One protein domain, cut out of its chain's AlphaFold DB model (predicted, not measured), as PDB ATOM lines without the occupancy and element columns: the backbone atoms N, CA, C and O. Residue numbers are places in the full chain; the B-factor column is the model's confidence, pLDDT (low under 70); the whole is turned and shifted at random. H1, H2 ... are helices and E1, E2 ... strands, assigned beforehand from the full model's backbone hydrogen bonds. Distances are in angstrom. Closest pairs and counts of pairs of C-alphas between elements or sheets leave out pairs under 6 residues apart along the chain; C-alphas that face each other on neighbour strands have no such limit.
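What this domain is: This is residues 7 to 108 of the 632 residues of an uncharacterized protein of Patescibacteria group bacterium (UniProt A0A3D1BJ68). A twisted sheet of four parallel strands, in the order E1 E2 E3 E4, has H1, H3 and H4 over one of its faces. The long last helix, H5, stands beside E3 and E4 at the sheet's level, and the short H2 packs on H4. The printed part has 102 residues with five named helices and four named strands, in the order E1 H1 E2 H2 H3 E3 H4 E4 H5. The class is mixed, helices and strands; the whole is compact, with a radius of gyration of the C-alphas of 12.3 A and spans of 34 by 25 by 23 A.

How they stand to each other: E1, residues 7 to 10, is an edge strand, parallel to E2, residues 30 to 35, with N 8 and O 32 2.8 A apart. H1, residues 16 to 24, is on the sheet at a height of 9.6 A, over E1 and only just over E2, with 3 C-alphas there. H2, residues 40 to 43, is not on the sheet, but only just, with 4 pairs of C-alphas within 10 A. H3, residues 45 to 57, is the hub; it touches H1 at a shallow tilt of 18 degrees, the same way, the closest C-alphas being those of Val 20 and Ile 51, 6.3 A apart. It lies over E3, residues 61 to 66, at a height of 10.0 A. E2 and E3 are parallel, with N 31 and O 61 2.8 A apart. H4, residues 70 to 78, is on the same face as H1 and H3, and touches H2, the C-alphas of Leu 42 and Gly 72 being closest at 4.4 A. E4, residues 82 to 84, is parallel to E3, with N 84 and O 64 2.8 A apart. H5, residues 92 to 108, comes closest to E4 at the C-alphas of Ala 98 and Thr 82, 5.6 A; it touches no helix. Three strand-helix-strand units, parallel neighbour strands with helices between, have right-handed crossovers: E1, H1, E2; E2, H2 H3, E3; and E3, H4, E4. Each O i to N i+4 pair in H1, H3, H4 and H5 is within hydrogen-bond range; H2 is too short for one.

Where its parts are: E1 begins at C-alpha 7, (503.736, 397.799, 471.714), and is 9.7 A long. H1 measures 12.2 A, E2 16.5 A, H2 5.5 A, H3 18.3 A, E3 16.5 A, H4 12.4 A and E4 7.2 A. H5, 24.7 A, ends at C-alpha 108, (503.097, 379.390, 450.176).

The domain as a whole: The C-alphas farthest apart, of Gln 13 and Ser 107, are 35.9 A apart. The printed part has no cut and no long link. Mean pLDDT of the printed part is 89.5; residues 37, 107 and 108 are under 70.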
ATOM      1  N   LYS A   7     505.163 397.801 471.391       91.31
ATOM      2  CA  LYS A   7     503.736 397.799 471.714       91.31
ATOM      3  C   LYS A   7     503.059 399.009 471.075       91.31
ATOM      4  O   LYS A   7     503.487 400.130 471.330       91.31
ATOM      5  N   VAL A   8     502.011 398.761 470.301       92.19
ATOM      6  CA  VAL A   8     501.069 399.761 469.785       92.19
ATOM      7  C   VAL A   8     499.795 399.638 470.605       92.19
ATOM      8  O   VAL A   8     499.304 398.529 470.807       92.19
ATOM      9  N   VAL A   9     499.284 400.752 471.117       91.81
ATOM     10  CA  VAL A   9     497.997 400.787 471.820       91.81
ATOM     11  C   VAL A   9     497.014 401.508 470.919       91.81
ATOM     12  O   VAL A   9     497.251 402.666 470.599       91.81
ATOM     13  N   VAL A  10     495.963 400.801 470.523       92.38
ATOM     14  CA  VAL A  10     494.884 401.289 469.667       92.38
ATOM     15  C   VAL A  10     493.734 401.727 470.559       92.38
ATOM     16  O   VAL A  10     493.221 400.916 471.339       92.38
ATOM     17  N   LYS A  11     493.373 403.004 470.463       89.31
ATOM     18  CA  LYS A  11     492.237 403.613 471.159       89.31
ATOM     19  C   LYS A  11     490.954 403.447 470.347       89.31
ATOM     20  O   LYS A  11     490.993 403.099 469.173       89.31
ATOM     21  N   SER A  12     489.807 403.707 470.970       85.06
ATOM     22  CA  SER A  12     488.499 403.564 470.316       85.06
ATOM     23  C   SER A  12     488.319 404.522 469.132       85.06
ATOM     24  O   SER A  12     487.677 404.140 468.165       85.06
ATOM     25  N   GLN A  13     488.930 405.711 469.185       84.75
ATOM     26  CA  GLN A  13     488.908 406.711 468.110       84.75
ATOM     27  C   GLN A  13     490.014 406.559 467.050       84.75
ATOM     28  O   GLN A  13     490.080 407.383 466.147       84.75
ATOM     29  N   ASP A  14     490.932 405.597 467.200       87.31
ATOM     30  CA  ASP A  14     492.029 405.442 466.240       87.31
ATOM     31  C   ASP A  14     491.506 404.729 464.983       87.31
ATOM     32  O   ASP A  14     490.963 403.620 465.065       87.31
ATOM     33  N   GLU A  15     491.715 405.340 463.818       90.56
ATOM     34  CA  GLU A  15     491.316 404.769 462.533       90.56
ATOM     35  C   GLU A  15     492.346 403.757 462.010       90.56
ATOM     36  O   GLU A  15     493.498 403.688 462.454       90.56
ATOM     37  N   LEU A  16     491.958 402.960 461.008       89.75
ATOM     38  CA  LEU A  16     492.849 401.970 460.396       89.75
ATOM     39  C   LEU A  16     494.133 402.622 459.860       89.75
ATOM     40  O   LEU A  16     495.223 402.071 460.035       89.75
ATOM     41  N   ILE A  17     494.003 403.807 459.254       88.38
ATOM     42  CA  ILE A  17     495.115 404.576 458.690       88.38
ATOM     43  C   ILE A  17     496.134 404.967 459.772       88.38
ATOM     44  O   ILE A  17     497.342 404.825 459.563       88.38
ATOM     45  N   ASP A  18     495.669 405.353 460.963       89.12
ATOM     46  CA  ASP A  18     496.524 405.732 462.088       89.12
ATOM     47  C   ASP A  18     497.304 404.532 462.619       89.12
ATOM     48  O   ASP A  18     498.499 404.624 462.921       89.12
ATOM     49  N   ILE A  19     496.653 403.370 462.688       90.19
ATOM     50  CA  ILE A  19     497.276 402.119 463.127       90.19
ATOM     51  C   ILE A  19     498.348 401.685 462.126       90.19
ATOM     52  O   ILE A  19     499.468 401.358 462.530       90.19
ATOM     53  N   VAL A  20     498.041 401.727 460.826       91.00
ATOM     54  CA  VAL A  20     498.981 401.403 459.743       91.00
ATOM     55  C   VAL A  20     500.180 402.355 459.767       91.00
ATOM     56  O   VAL A  20     501.325 401.897 459.753       91.00
ATOM     57  N   ARG A  21     499.952 403.667 459.916       88.44
ATOM     58  CA  ARG A  21     501.019 404.676 460.027       88.44
ATOM     59  C   ARG A  21     501.895 404.450 461.261       88.44
ATOM     60  O   ARG A  21     503.124 404.484 461.163       88.44
ATOM     61  N   ASN A  22     501.289 404.153 462.410       88.31
ATOM     62  CA  ASN A  22     502.012 403.855 463.647       88.31
ATOM     63  C   ASN A  22     502.870 402.590 463.521       88.31
ATOM     64  O   ASN A  22     504.019 402.576 463.963       88.31
ATOM     65  N   ILE A  23     502.352 401.541 462.880       90.19
ATOM     66  CA  ILE A  23     503.103 400.313 462.594       90.19
ATOM     67  C   ILE A  23     504.244 400.586 461.603       90.19
ATOM     68  O   ILE A  23     505.362 400.090 461.797       90.19
ATOM     69  N   SER A  24     504.003 401.409 460.580       87.69
ATOM     70  CA  SER A  24     505.002 401.791 459.578       87.69
ATOM     71  C   SER A  24     506.188 402.547 460.190       87.69
ATOM     72  O   SER A  24     507.337 402.266 459.851       87.69
ATOM     73  N   ASN A  25     505.951 403.366 461.216       86.06
ATOM     74  CA  ASN A  25     506.998 404.127 461.907       86.06
ATOM     75  C   ASN A  25     507.777 403.337 462.983       86.06
ATOM     76  O   ASN A  25     508.726 403.857 463.567       86.06
ATOM     77  N   ILE A  26     507.393 402.091 463.292       88.44
ATOM     78  CA  ILE A  26     508.053 401.288 464.336       88.44
ATOM     79  C   ILE A  26     509.220 400.462 463.788       88.44
ATOM     80  O   ILE A  26     509.033 399.566 462.966       88.44
ATOM     81  N   ASP A  27     510.405 400.647 464.367       79.62
ATOM     82  CA  ASP A  27     511.553 399.759 464.161       79.62
ATOM     83  C   ASP A  27     511.525 398.589 465.160       79.62
ATOM     84  O   ASP A  27     511.996 398.680 466.303       79.62
ATOM     85  N   GLY A  28     510.929 397.463 464.752       80.69
ATOM     86  CA  GLY A  28     510.849 396.257 465.577       80.69
ATOM     87  C   GLY A  28     510.443 394.999 464.808       80.69
ATOM     88  O   GLY A  28     509.517 395.021 464.012       80.69
ATOM     89  N   LYS A  29     511.106 393.868 465.099       87.69
ATOM     90  CA  LYS A  29     510.799 392.551 464.492       87.69
ATOM     91  C   LYS A  29     509.623 391.815 465.148       87.69
ATOM     92  O   LYS A  29     509.181 390.793 464.636       87.69
ATOM     93  N   LYS A  30     509.155 392.292 466.303       93.12
ATOM     94  CA  LYS A  30     508.010 391.760 467.054       93.12
ATOM     95  C   LYS A  30     507.123 392.926 467.464       93.12
ATOM     96  O   LYS A  30     507.589 393.807 468.194       93.12
ATOM     97  N   ILE A  31     505.877 392.914 467.012       94.38
ATOM     98  CA  ILE A  31     504.906 393.984 467.216       94.38
ATOM     99  C   ILE A  31     503.693 393.403 467.945       94.38
ATOM    100  O   ILE A  31     503.076 392.438 467.494       94.38
ATOM    101  N   LEU A  32     503.388 393.979 469.105       94.56
ATOM    102  CA  LEU A  32     502.175 393.716 469.867       94.56
ATOM    103  C   LEU A  32     501.212 394.876 469.638       94.56
ATOM    104  O   LEU A  32     501.531 396.002 470.014       94.56
ATOM    105  N   VAL A  33     500.044 394.603 469.071       94.88
ATOM    106  CA  VAL A  33     498.984 395.606 468.915       94.88
ATOM    107  C   VAL A  33     497.902 395.310 469.945       94.88
ATOM    108  O   VAL A  33     497.311 394.234 469.939       94.88
ATOM    109  N   THR A  34     497.672 396.242 470.862       94.38
ATOM    110  CA  THR A  34     496.688 396.113 471.937       94.38
ATOM    111  C   THR A  34     495.504 397.015 471.659       94.38
ATOM    112  O   THR A  34     495.677 398.228 471.601       94.38
ATOM    113  N   PHE A  35     494.316 396.434 471.559       93.31
ATOM    114  CA  PHE A  35     493.075 397.180 471.402       93.31
ATOM    115  C   PHE A  35     492.453 397.476 472.764       93.31
ATOM    116  O   PHE A  35     492.330 396.579 473.607       93.31
ATOM    117  N   THR A  36     492.057 398.729 472.980       82.81
ATOM    118  CA  THR A  36     491.149 399.091 474.070       82.81
ATOM    119  C   THR A  36     489.712 398.701 473.711       82.81
ATOM    120  O   THR A  36     489.387 398.499 472.539       82.81
ATOM    121  N   GLU A  37     488.846 398.550 474.715       69.06
ATOM    122  CA  GLU A  37     487.440 398.190 474.502       69.06
ATOM    123  C   GLU A  37     486.750 399.189 473.548       69.06
ATOM    124  O   GLU A  37     486.968 400.398 473.630       69.06
ATOM    125  N   GLY A  38     485.946 398.678 472.609       73.94
ATOM    126  CA  GLY A  38     485.143 399.502 471.694       73.94
ATOM    127  C   GLY A  38     485.818 400.001 470.407       73.94
ATOM    128  O   GLY A  38     485.261 400.881 469.773       73.94
ATOM    129  N   SER A  39     486.981 399.480 469.993       86.19
ATOM    130  CA  SER A  39     487.553 399.826 468.674       86.19
ATOM    131  C   SER A  39     486.756 399.196 467.520       86.19
ATOM    132  O   SER A  39     486.636 397.968 467.445       86.19
ATOM    133  N   GLU A  40     486.264 400.022 466.593       87.38
ATOM    134  CA  GLU A  40     485.489 399.602 465.410       87.38
ATOM    135  C   GLU A  40     486.305 398.750 464.426       87.38
ATOM    136  O   GLU A  40     485.774 397.894 463.719       87.38
ATOM    137  N   ILE A  41     487.634 398.871 464.468       90.62
ATOM    138  CA  ILE A  41     488.579 398.062 463.684       90.62
ATOM    139  C   ILE A  41     488.393 396.561 463.937       90.62
ATOM    140  O   ILE A  41     488.609 395.738 463.047       90.62
ATOM    141  N   LEU A  42     487.953 396.191 465.142       91.00
ATOM    142  CA  LEU A  42     487.714 394.804 465.533       91.00
ATOM    143  C   LEU A  42     486.459 394.193 464.883       91.00
ATOM    144  O   LEU A  42     486.308 392.967 464.903       91.00
ATOM    145  N   ILE A  43     485.569 395.005 464.302       89.88
ATOM    146  CA  ILE A  43     484.312 394.559 463.675       89.88
ATOM    147  C   ILE A  43     484.579 393.863 462.328       89.88
ATOM    148  O   ILE A  43     483.837 392.955 461.951       89.88
ATOM    149  N   SER A  44     485.683 394.201 461.652       91.19
ATOM    150  CA  SER A  44     486.018 393.704 460.313       91.19
ATOM    151  C   SER A  44     487.285 392.845 460.304       91.19
ATOM    152  O   SER A  44     488.375 393.293 460.659       91.19
ATOM    153  N   SER A  45     487.177 391.601 459.827       93.06
ATOM    154  CA  SER A  45     488.351 390.750 459.574       93.06
ATOM    155  C   SER A  45     489.233 391.281 458.437       93.06
ATOM    156  O   SER A  45     490.423 390.972 458.413       93.06
ATOM    157  N   ILE A  46     488.684 392.104 457.535       90.56
ATOM    158  CA  ILE A  46     489.425 392.750 456.442       90.56
ATOM    159  C   ILE A  46     490.354 393.825 457.012       90.56
ATOM    160  O   ILE A  46     491.540 393.820 456.697       90.56
ATOM    161  N   ASN A  47     489.870 394.664 457.933       92.94
ATOM    162  CA  ASN A  47     490.694 395.700 458.569       92.94
ATOM    163  C   ASN A  47     491.871 395.076 459.333       92.94
ATOM    164  O   ASN A  47     493.013 395.520 459.235       92.94
ATOM    165  N   LEU A  48     491.614 393.972 460.039       94.75
ATOM    166  CA  LEU A  48     492.659 393.212 460.725       94.75
ATOM    167  C   LEU A  48     493.639 392.552 459.744       94.75
ATOM    168  O   LEU A  48     494.833 392.468 460.036       94.75
ATOM    169  N   LYS A  49     493.161 392.116 458.574       94.00
ATOM    170  CA  LYS A  49     494.008 391.567 457.513       94.00
ATOM    171  C   LYS A  49     494.932 392.631 456.911       94.00
ATOM    172  O   LYS A  49     496.106 392.336 456.725       94.00
ATOM    173  N   VAL A  50     494.459 393.864 456.725       93.31
ATOM    174  CA  VAL A  50     495.303 394.998 456.309       93.31
ATOM    175  C   VAL A  50     496.420 395.246 457.326       93.31
ATOM    176  O   VAL A  50     497.584 395.324 456.945       93.31
ATOM    177  N   ILE A  51     496.104 395.254 458.629       93.62
ATOM    178  CA  ILE A  51     497.114 395.379 459.698       93.62
ATOM    179  C   ILE A  51     498.152 394.247 459.620       93.62
ATOM    180  O   ILE A  51     499.348 394.490 459.792       93.62
ATOM    181  N   LEU A  52     497.713 393.010 459.370       94.69
ATOM    182  CA  LEU A  52     498.611 391.869 459.194       94.69
ATOM    183  C   LEU A  52     499.538 392.056 457.988       94.69
ATOM    184  O   LEU A  52     500.739 391.831 458.121       94.69
ATOM    185  N   ASP A  53     498.996 392.482 456.849       91.69
ATOM    186  CA  ASP A  53     499.750 392.648 455.607       91.69
ATOM    187  C   ASP A  53     500.794 393.773 455.741       91.69
ATOM    188  O   ASP A  53     501.957 393.560 455.400       91.69
ATOM    189  N   THR A  54     500.452 394.897 456.386       91.62
ATOM    190  CA  THR A  54     501.414 395.967 456.723       91.62
ATOM    191  C   THR A  54     502.574 395.458 457.590       91.62
ATOM    192  O   THR A  54     503.726 395.864 457.426       91.62
ATOM    193  N   VAL A  55     502.304 394.567 458.549       92.94
ATOM    194  CA  VAL A  55     503.353 394.001 459.416       92.94
ATOM    195  C   VAL A  55     504.198 392.960 458.670       92.94
ATOM    196  O   VAL A  55     505.422 392.912 458.855       92.94
ATOM    197  N   ASP A  56     503.569 392.156 457.812       90.75
ATOM    198  CA  ASP A  56     504.233 391.150 456.981       90.75
ATOM    199  C   ASP A  56     505.162 391.814 455.935       90.75
ATOM    200  O   ASP A  56     506.287 391.339 455.745       90.75
ATOM    201  N   GLU A  57     504.782 392.956 455.339       87.88
ATOM    202  CA  GLU A  57     505.644 393.777 454.460       87.88
ATOM    203  C   GLU A  57     506.945 394.197 455.158       87.88
ATOM    204  O   GLU A  57     508.038 394.150 454.581       87.88
ATOM    205  N   LYS A  58     506.850 394.509 456.453       87.38
ATOM    206  CA  LYS A  58     507.998 394.851 457.304       87.38
ATOM    207  C   LYS A  58     508.786 393.636 457.794       87.38
ATOM    208  O   LYS A  58     509.763 393.800 458.533       87.38
ATOM    209  N   LYS A  59     508.405 392.419 457.391       89.81
ATOM    210  CA  LYS A  59     509.027 391.150 457.808       89.81
ATOM    211  C   LYS A  59     509.086 391.013 459.336       89.81
ATOM    212  O   LYS A  59     510.085 390.536 459.890       89.81
ATOM    213  N   ALA A  60     508.040 391.477 460.017       91.31
ATOM    214  CA  ALA A  60     507.906 391.445 461.469       91.31
ATOM    215  C   ALA A  60     506.802 390.467 461.908       91.31
ATOM    216  O   ALA A  60     505.948 390.067 461.127       91.31
ATOM    217  N   LEU A  61     506.835 390.047 463.176       93.75
ATOM    218  CA  LEU A  61     505.808 389.188 463.772       93.75
ATOM    219  C   LEU A  61     504.716 390.026 464.432       93.75
ATOM    220  O   LEU A  61     505.035 390.916 465.224       93.75
ATOM    221  N   LEU A  62     503.457 389.668 464.186       95.56
ATOM    222  CA  LEU A  62     502.285 390.307 464.780       95.56
ATOM    223  C   LEU A  62     501.623 389.413 465.835       95.56
ATOM    224  O   LEU A  62     501.358 388.237 465.584       95.56
ATOM    225  N   VAL A  63     501.296 390.000 466.986       96.31
ATOM    226  CA  VAL A  63     500.347 389.446 467.962       96.31
ATOM    227  C   VAL A  63     499.332 390.529 468.313       96.31
ATOM    228  O   VAL A  63     499.723 391.665 468.594       96.31
ATOM    229  N   LEU A  64     498.042 390.184 468.325       96.31
ATOM    230  CA  LEU A  64     496.986 391.087 468.788       96.31
ATOM    231  C   LEU A  64     496.613 390.788 470.239       96.31
ATOM    232  O   LEU A  64     496.471 389.630 470.625       96.31
ATOM    233  N   GLN A  65     496.414 391.831 471.035       95.38
ATOM    234  CA  GLN A  65     495.859 391.748 472.378       95.38
ATOM    235  C   GLN A  65     494.481 392.404 472.383       95.38
ATOM    236  O   GLN A  65     494.377 393.618 472.228       95.38
ATOM    237  N   ILE A  66     493.437 391.592 472.540       94.19
ATOM    238  CA  ILE A  66     492.036 392.015 472.452       94.19
ATOM    239  C   ILE A  66     491.338 391.606 473.749       94.19
ATOM    240  O   ILE A  66     491.088 390.426 473.974       94.19
ATOM    241  N   LEU A  67     491.040 392.579 474.611       90.50
ATOM    242  CA  LEU A  67     490.409 392.345 475.913       90.50
ATOM    243  C   LEU A  67     488.883 392.418 475.784       90.50
ATOM    244  O   LEU A  67     488.371 393.323 475.132       90.50
ATOM    245  N   ASN A  68     488.169 391.468 476.398       87.00
ATOM    246  CA  ASN A  68     486.704 391.468 476.536       87.00
ATOM    247  C   ASN A  68     485.889 391.651 475.231       87.00
ATOM    248  O   ASN A  68     484.726 392.037 475.284       87.00
ATOM    249  N   ASN A  69     486.454 391.337 474.056       90.19
ATOM    250  CA  ASN A  69     485.766 391.465 472.766       90.19
ATOM    251  C   ASN A  69     485.801 390.139 471.968       90.19
ATOM    252  O   ASN A  69     486.744 389.893 471.206       90.19
ATOM    253  N   PRO A  70     484.786 389.260 472.121       90.44
ATOM    254  CA  PRO A  70     484.759 387.950 471.463       90.44
ATOM    255  C   PRO A  70     484.635 388.050 469.935       90.44
ATOM    256  O   PRO A  70     485.195 387.215 469.219       90.44
ATOM    257  N   THR A  71     483.953 389.080 469.428       91.19
ATOM    258  CA  THR A  71     483.804 389.341 467.990       91.19
ATOM    259  C   THR A  71     485.149 389.696 467.360       91.19
ATOM    260  O   THR A  71     485.547 389.073 466.378       91.19
ATOM    261  N   GLY A  72     485.909 390.595 467.989       92.44
ATOM    262  CA  GLY A  72     487.264 390.955 467.569       92.44
ATOM    263  C   GLY A  72     488.220 389.765 467.576       92.44
ATOM    264  O   GLY A  72     488.965 389.562 466.619       92.44
ATOM    265  N   ILE A  73     488.151 388.912 468.606       93.56
ATOM    266  CA  ILE A  73     488.954 387.679 468.673       93.56
ATOM    267  C   ILE A  73     488.594 386.726 467.524       93.56
ATOM    268  O   ILE A  73     489.484 386.140 466.902       93.56
ATOM    269  N   ARG A  74     487.300 386.557 467.220       93.81
ATOM    270  CA  ARG A  74     486.840 385.729 466.096       93.81
ATOM    271  C   ARG A  74     487.348 386.282 464.762       93.81
ATOM    272  O   ARG A  74     487.901 385.520 463.972       93.81
ATOM    273  N   ASN A  75     487.211 387.584 464.537       94.69
ATOM    274  CA  ASN A  75     487.629 388.246 463.302       94.69
ATOM    275  C   ASN A  75     489.146 388.201 463.099       94.69
ATOM    276  O   ASN A  75     489.610 387.912 461.998       94.69
ATOM    277  N   ALA A  76     489.924 388.379 464.167       94.56
ATOM    278  CA  ALA A  76     491.377 388.250 464.134       94.56
ATOM    279  C   ALA A  76     491.837 386.825 463.781       94.56
ATOM    280  O   ALA A  76     492.770 386.648 462.996       94.56
ATOM    281  N   LYS A  77     491.151 385.796 464.298       93.69
ATOM    282  CA  LYS A  77     491.412 384.397 463.918       93.69
ATOM    283  C   LYS A  77     491.070 384.127 462.451       93.69
ATOM    284  O   LYS A  77     491.821 383.420 461.789       93.69
ATOM    285  N   ILE A  78     489.979 384.704 461.935       91.75
ATOM    286  CA  ILE A  78     489.610 384.622 460.509       91.75
ATOM    287  C   ILE A  78     490.679 385.287 459.632       91.75
ATOM    288  O   ILE A  78     491.037 384.741 458.592       91.75
ATOM    289  N   ALA A  79     491.239 386.413 460.079       90.12
ATOM    290  CA  ALA A  79     492.347 387.091 459.408       90.12
ATOM    291  C   ALA A  79     493.685 386.319 459.484       90.12
ATOM    292  O   ALA A  79     494.656 386.708 458.835       90.12
ATOM    293  N   GLY A  80     493.751 385.219 460.246       90.81
ATOM    294  CA  GLY A  80     494.949 384.389 460.393       90.81
ATOM    295  C   GLY A  80     496.002 384.979 461.334       90.81
ATOM    296  O   GLY A  80     497.198 384.767 461.120       90.81
ATOM    297  N   ILE A  81     495.571 385.740 462.346       95.06
ATOM    298  CA  ILE A  81     496.451 386.432 463.295       95.06
ATOM    299  C   ILE A  81     496.413 385.733 464.657       95.06
ATOM    300  O   ILE A  81     495.351 385.345 465.146       95.06
ATOM    301  N   THR A  82     497.572 385.600 465.304       95.25
ATOM    302  CA  THR A  82     497.663 385.089 466.677       95.25
ATOM    303  C   THR A  82     497.161 386.142 467.678       95.25
ATOM    304  O   THR A  82     497.599 387.294 467.649       95.25
ATOM    305  N   VAL A  83     496.266 385.747 468.593       95.06
ATOM    306  CA  VAL A  83     495.591 386.654 469.544       95.06
ATOM    307  C   VAL A  83     495.793 386.204 470.989       95.06
ATOM    308  O   VAL A  83     495.777 385.006 471.271       95.06
ATOM    309  N   ILE A  84     495.916 387.169 471.903       94.56
ATOM    310  CA  ILE A  84     495.789 386.983 473.353       94.56
ATOM    311  C   ILE A  84     494.606 387.796 473.892       94.56
ATOM    312  O   ILE A  84     494.384 388.938 473.490       94.56
ATOM    313  N   ASP A  85     493.854 387.210 474.815       90.88
ATOM    314  CA  ASP A  85     492.654 387.786 475.439       90.88
ATOM    315  C   ASP A  85     492.880 388.226 476.895       90.88
ATOM    316  O   ASP A  85     491.985 388.756 477.549       90.88
ATOM    317  N   THR A  86     494.098 388.039 477.407       87.25
ATOM    318  CA  THR A  86     494.483 388.439 478.762       87.25
ATOM    319  C   THR A  86     495.295 389.733 478.744       87.25
ATOM    320  O   THR A  86     496.033 389.990 477.789       87.25
ATOM    321  N   PRO A  87     495.255 390.542 479.821       84.62
ATOM    322  CA  PRO A  87     496.052 391.770 479.930       84.62
ATOM    323  C   PRO A  87     497.555 391.499 480.114       84.62
ATOM    324  O   PRO A  87     498.356 392.429 480.212       84.62
ATOM    325  N   THR A  88     497.956 390.227 480.168       86.56
ATOM    326  CA  THR A  88     499.352 389.820 480.322       86.56
ATOM    327  C   THR A  88     500.138 389.991 479.021       86.56
ATOM    328  O   THR A  88     499.577 389.996 477.929       86.56
ATOM    329  N   ASN A  89     501.457 390.164 479.121       88.12
ATOM    330  CA  ASN A  89     502.309 390.205 477.931       88.12
ATOM    331  C   ASN A  89     502.349 388.823 477.248       88.12
ATOM    332  O   ASN A  89     502.332 387.812 477.957       88.12
ATOM    333  N   PRO A  90     502.493 388.755 475.908       90.62
ATOM    334  CA  PRO A  90     502.533 387.483 475.195       90.62
ATOM    335  C   PRO A  90     503.654 386.575 475.711       90.62
ATOM    336  O   PRO A  90     504.794 387.011 475.905       90.62
ATOM    337  N   THR A  91     503.336 385.297 475.922       89.69
ATOM    338  CA  THR A  91     504.325 384.290 476.322       89.69
ATOM    339  C   THR A  91     505.209 383.893 475.135       89.69
ATOM    340  O   THR A  91     504.914 384.186 473.975       89.69
ATOM    341  N   LYS A  92     506.309 383.182 475.409       87.06
ATOM    342  CA  LYS A  92     507.202 382.662 474.358       87.06
ATOM    343  C   LYS A  92     506.483 381.748 473.365       87.06
ATOM    344  O   LYS A  92     506.820 381.738 472.189       87.06
ATOM    345  N   GLU A  93     505.506 380.992 473.855       89.31
ATOM    346  CA  GLU A  93     504.693 380.075 473.059       89.31
ATOM    347  C   GLU A  93     503.794 380.828 472.072       89.31
ATOM    348  O   GLU A  93     503.741 380.478 470.899       89.31
ATOM    349  N   VAL A  94     503.188 381.940 472.503       92.06
ATOM    350  CA  VAL A  94     502.386 382.808 471.624       92.06
ATOM    351  C   VAL A  94     503.237 383.365 470.481       92.06
ATOM    352  O   VAL A  94     502.821 383.336 469.326       92.06
ATOM    353  N   TRP A  95     504.463 383.812 470.770       92.75
ATOM    354  CA  TRP A  95     505.382 384.272 469.725       92.75
ATOM    355  C   TRP A  95     505.850 383.152 468.791       92.75
ATOM    356  O   TRP A  95     506.103 383.414 467.616       92.75
ATOM    357  N   LEU A  96     505.972 381.917 469.285       90.75
ATOM    358  CA  LEU A  96     506.312 380.759 468.457       90.75
ATOM    359  C   LEU A  96     505.173 380.412 467.488       90.75
ATOM    360  O   LEU A  96     505.433 380.108 466.323       90.75
ATOM    361  N   ASN A  97     503.925 380.527 467.942       90.31
ATOM    362  CA  ASN A  97     502.746 380.363 467.094       90.31
ATOM    363  C   ASN A  97     502.699 381.455 466.016       90.31
ATOM    364  O   ASN A  97     502.659 381.126 464.834       90.31
ATOM    365  N   ALA A  98     502.880 382.727 466.390       91.19
ATOM    366  CA  ALA A  98     502.937 383.838 465.434       91.19
ATOM    367  C   ALA A  98     504.058 383.675 464.390       91.19
ATOM    368  O   ALA A  98     503.873 383.974 463.210       91.19
ATOM    369  N   GLN A  99     505.220 383.152 464.798       91.06
ATOM    370  CA  GLN A  99     506.323 382.827 463.888       91.06
ATOM    371  C   GLN A  99     505.975 381.681 462.931       91.06
ATOM    372  O   GLN A  99     506.394 381.699 461.771       91.06
ATOM    373  N   THR A 100     505.234 380.681 463.408       90.44
ATOM    374  CA  THR A 100     504.773 379.550 462.595       90.44
ATOM    375  C   THR A 100     503.757 380.017 461.560       90.44
ATOM    376  O   THR A 100     503.913 379.696 460.382       90.44
ATOM    377  N   ASP A 101     502.800 380.852 461.966       88.38
ATOM    378  CA  ASP A 101     501.789 381.442 461.086       88.38
ATOM    379  C   ASP A 101     502.439 382.341 460.020       88.38
ATOM    380  O   ASP A 101     502.144 382.211 458.832       88.38
ATOM    381  N   TYR A 102     503.406 383.181 460.412       91.12
ATOM    382  CA  TYR A 102     504.207 383.994 459.485       91.12
ATOM    383  C   TYR A 102     504.950 383.135 458.450       91.12
ATOM    384  O   TYR A 102     504.879 383.380 457.244       91.12
ATOM    385  N   ASN A 103     505.625 382.074 458.899       88.00
ATOM    386  CA  ASN A 103     506.340 381.165 458.004       88.00
ATOM    387  C   ASN A 103     505.385 380.389 457.084       88.00
ATOM    388  O   ASN A 103     505.730 380.119 455.934       88.00
ATOM    389  N   ALA A 104     504.189 380.031 457.559       84.94
ATOM    390  CA  ALA A 104     503.168 379.390 456.740       84.94
ATOM    391  C   ALA A 104     502.723 380.314 455.596       84.94
ATOM    392  O   ALA A 104     502.697 379.868 454.450       84.94
ATOM    393  N   ARG A 105     502.492 381.605 455.874       85.38
ATOM    394  CA  ARG A 105     502.140 382.607 454.850       85.38
ATOM    395  C   ARG A 105     503.263 382.807 453.825       85.38
ATOM    396  O   ARG A 105     503.020 382.684 452.630       85.38
ATOM    397  N   PHE A 106     504.512 382.956 454.271       74.88
ATOM    398  CA  PHE A 106     505.667 383.149 453.376       74.88
ATOM    399  C   PHE A 106     506.157 381.879 452.649       74.88
ATOM    400  O   PHE A 106     506.866 381.966 451.645       74.88
ATOM    401  N   SER A 107     505.823 380.678 453.135       64.81
ATOM    402  CA  SER A 107     506.199 379.413 452.479       64.81
ATOM    403  C   SER A 107     505.261 379.016 451.333       64.81
ATOM    404  O   SER A 107     505.664 378.231 450.469       64.81
ATOM    405  N   ILE A 108     504.050 379.585 451.277       52.94
ATOM    406  CA  ILE A 108     503.097 379.390 450.176       52.94
ATOM    407  C   ILE A 108     503.597 380.088 448.898       52.94
ATOM    408  O   ILE A 108     503.584 379.456 447.843       52.94
TER     409      ILE A 108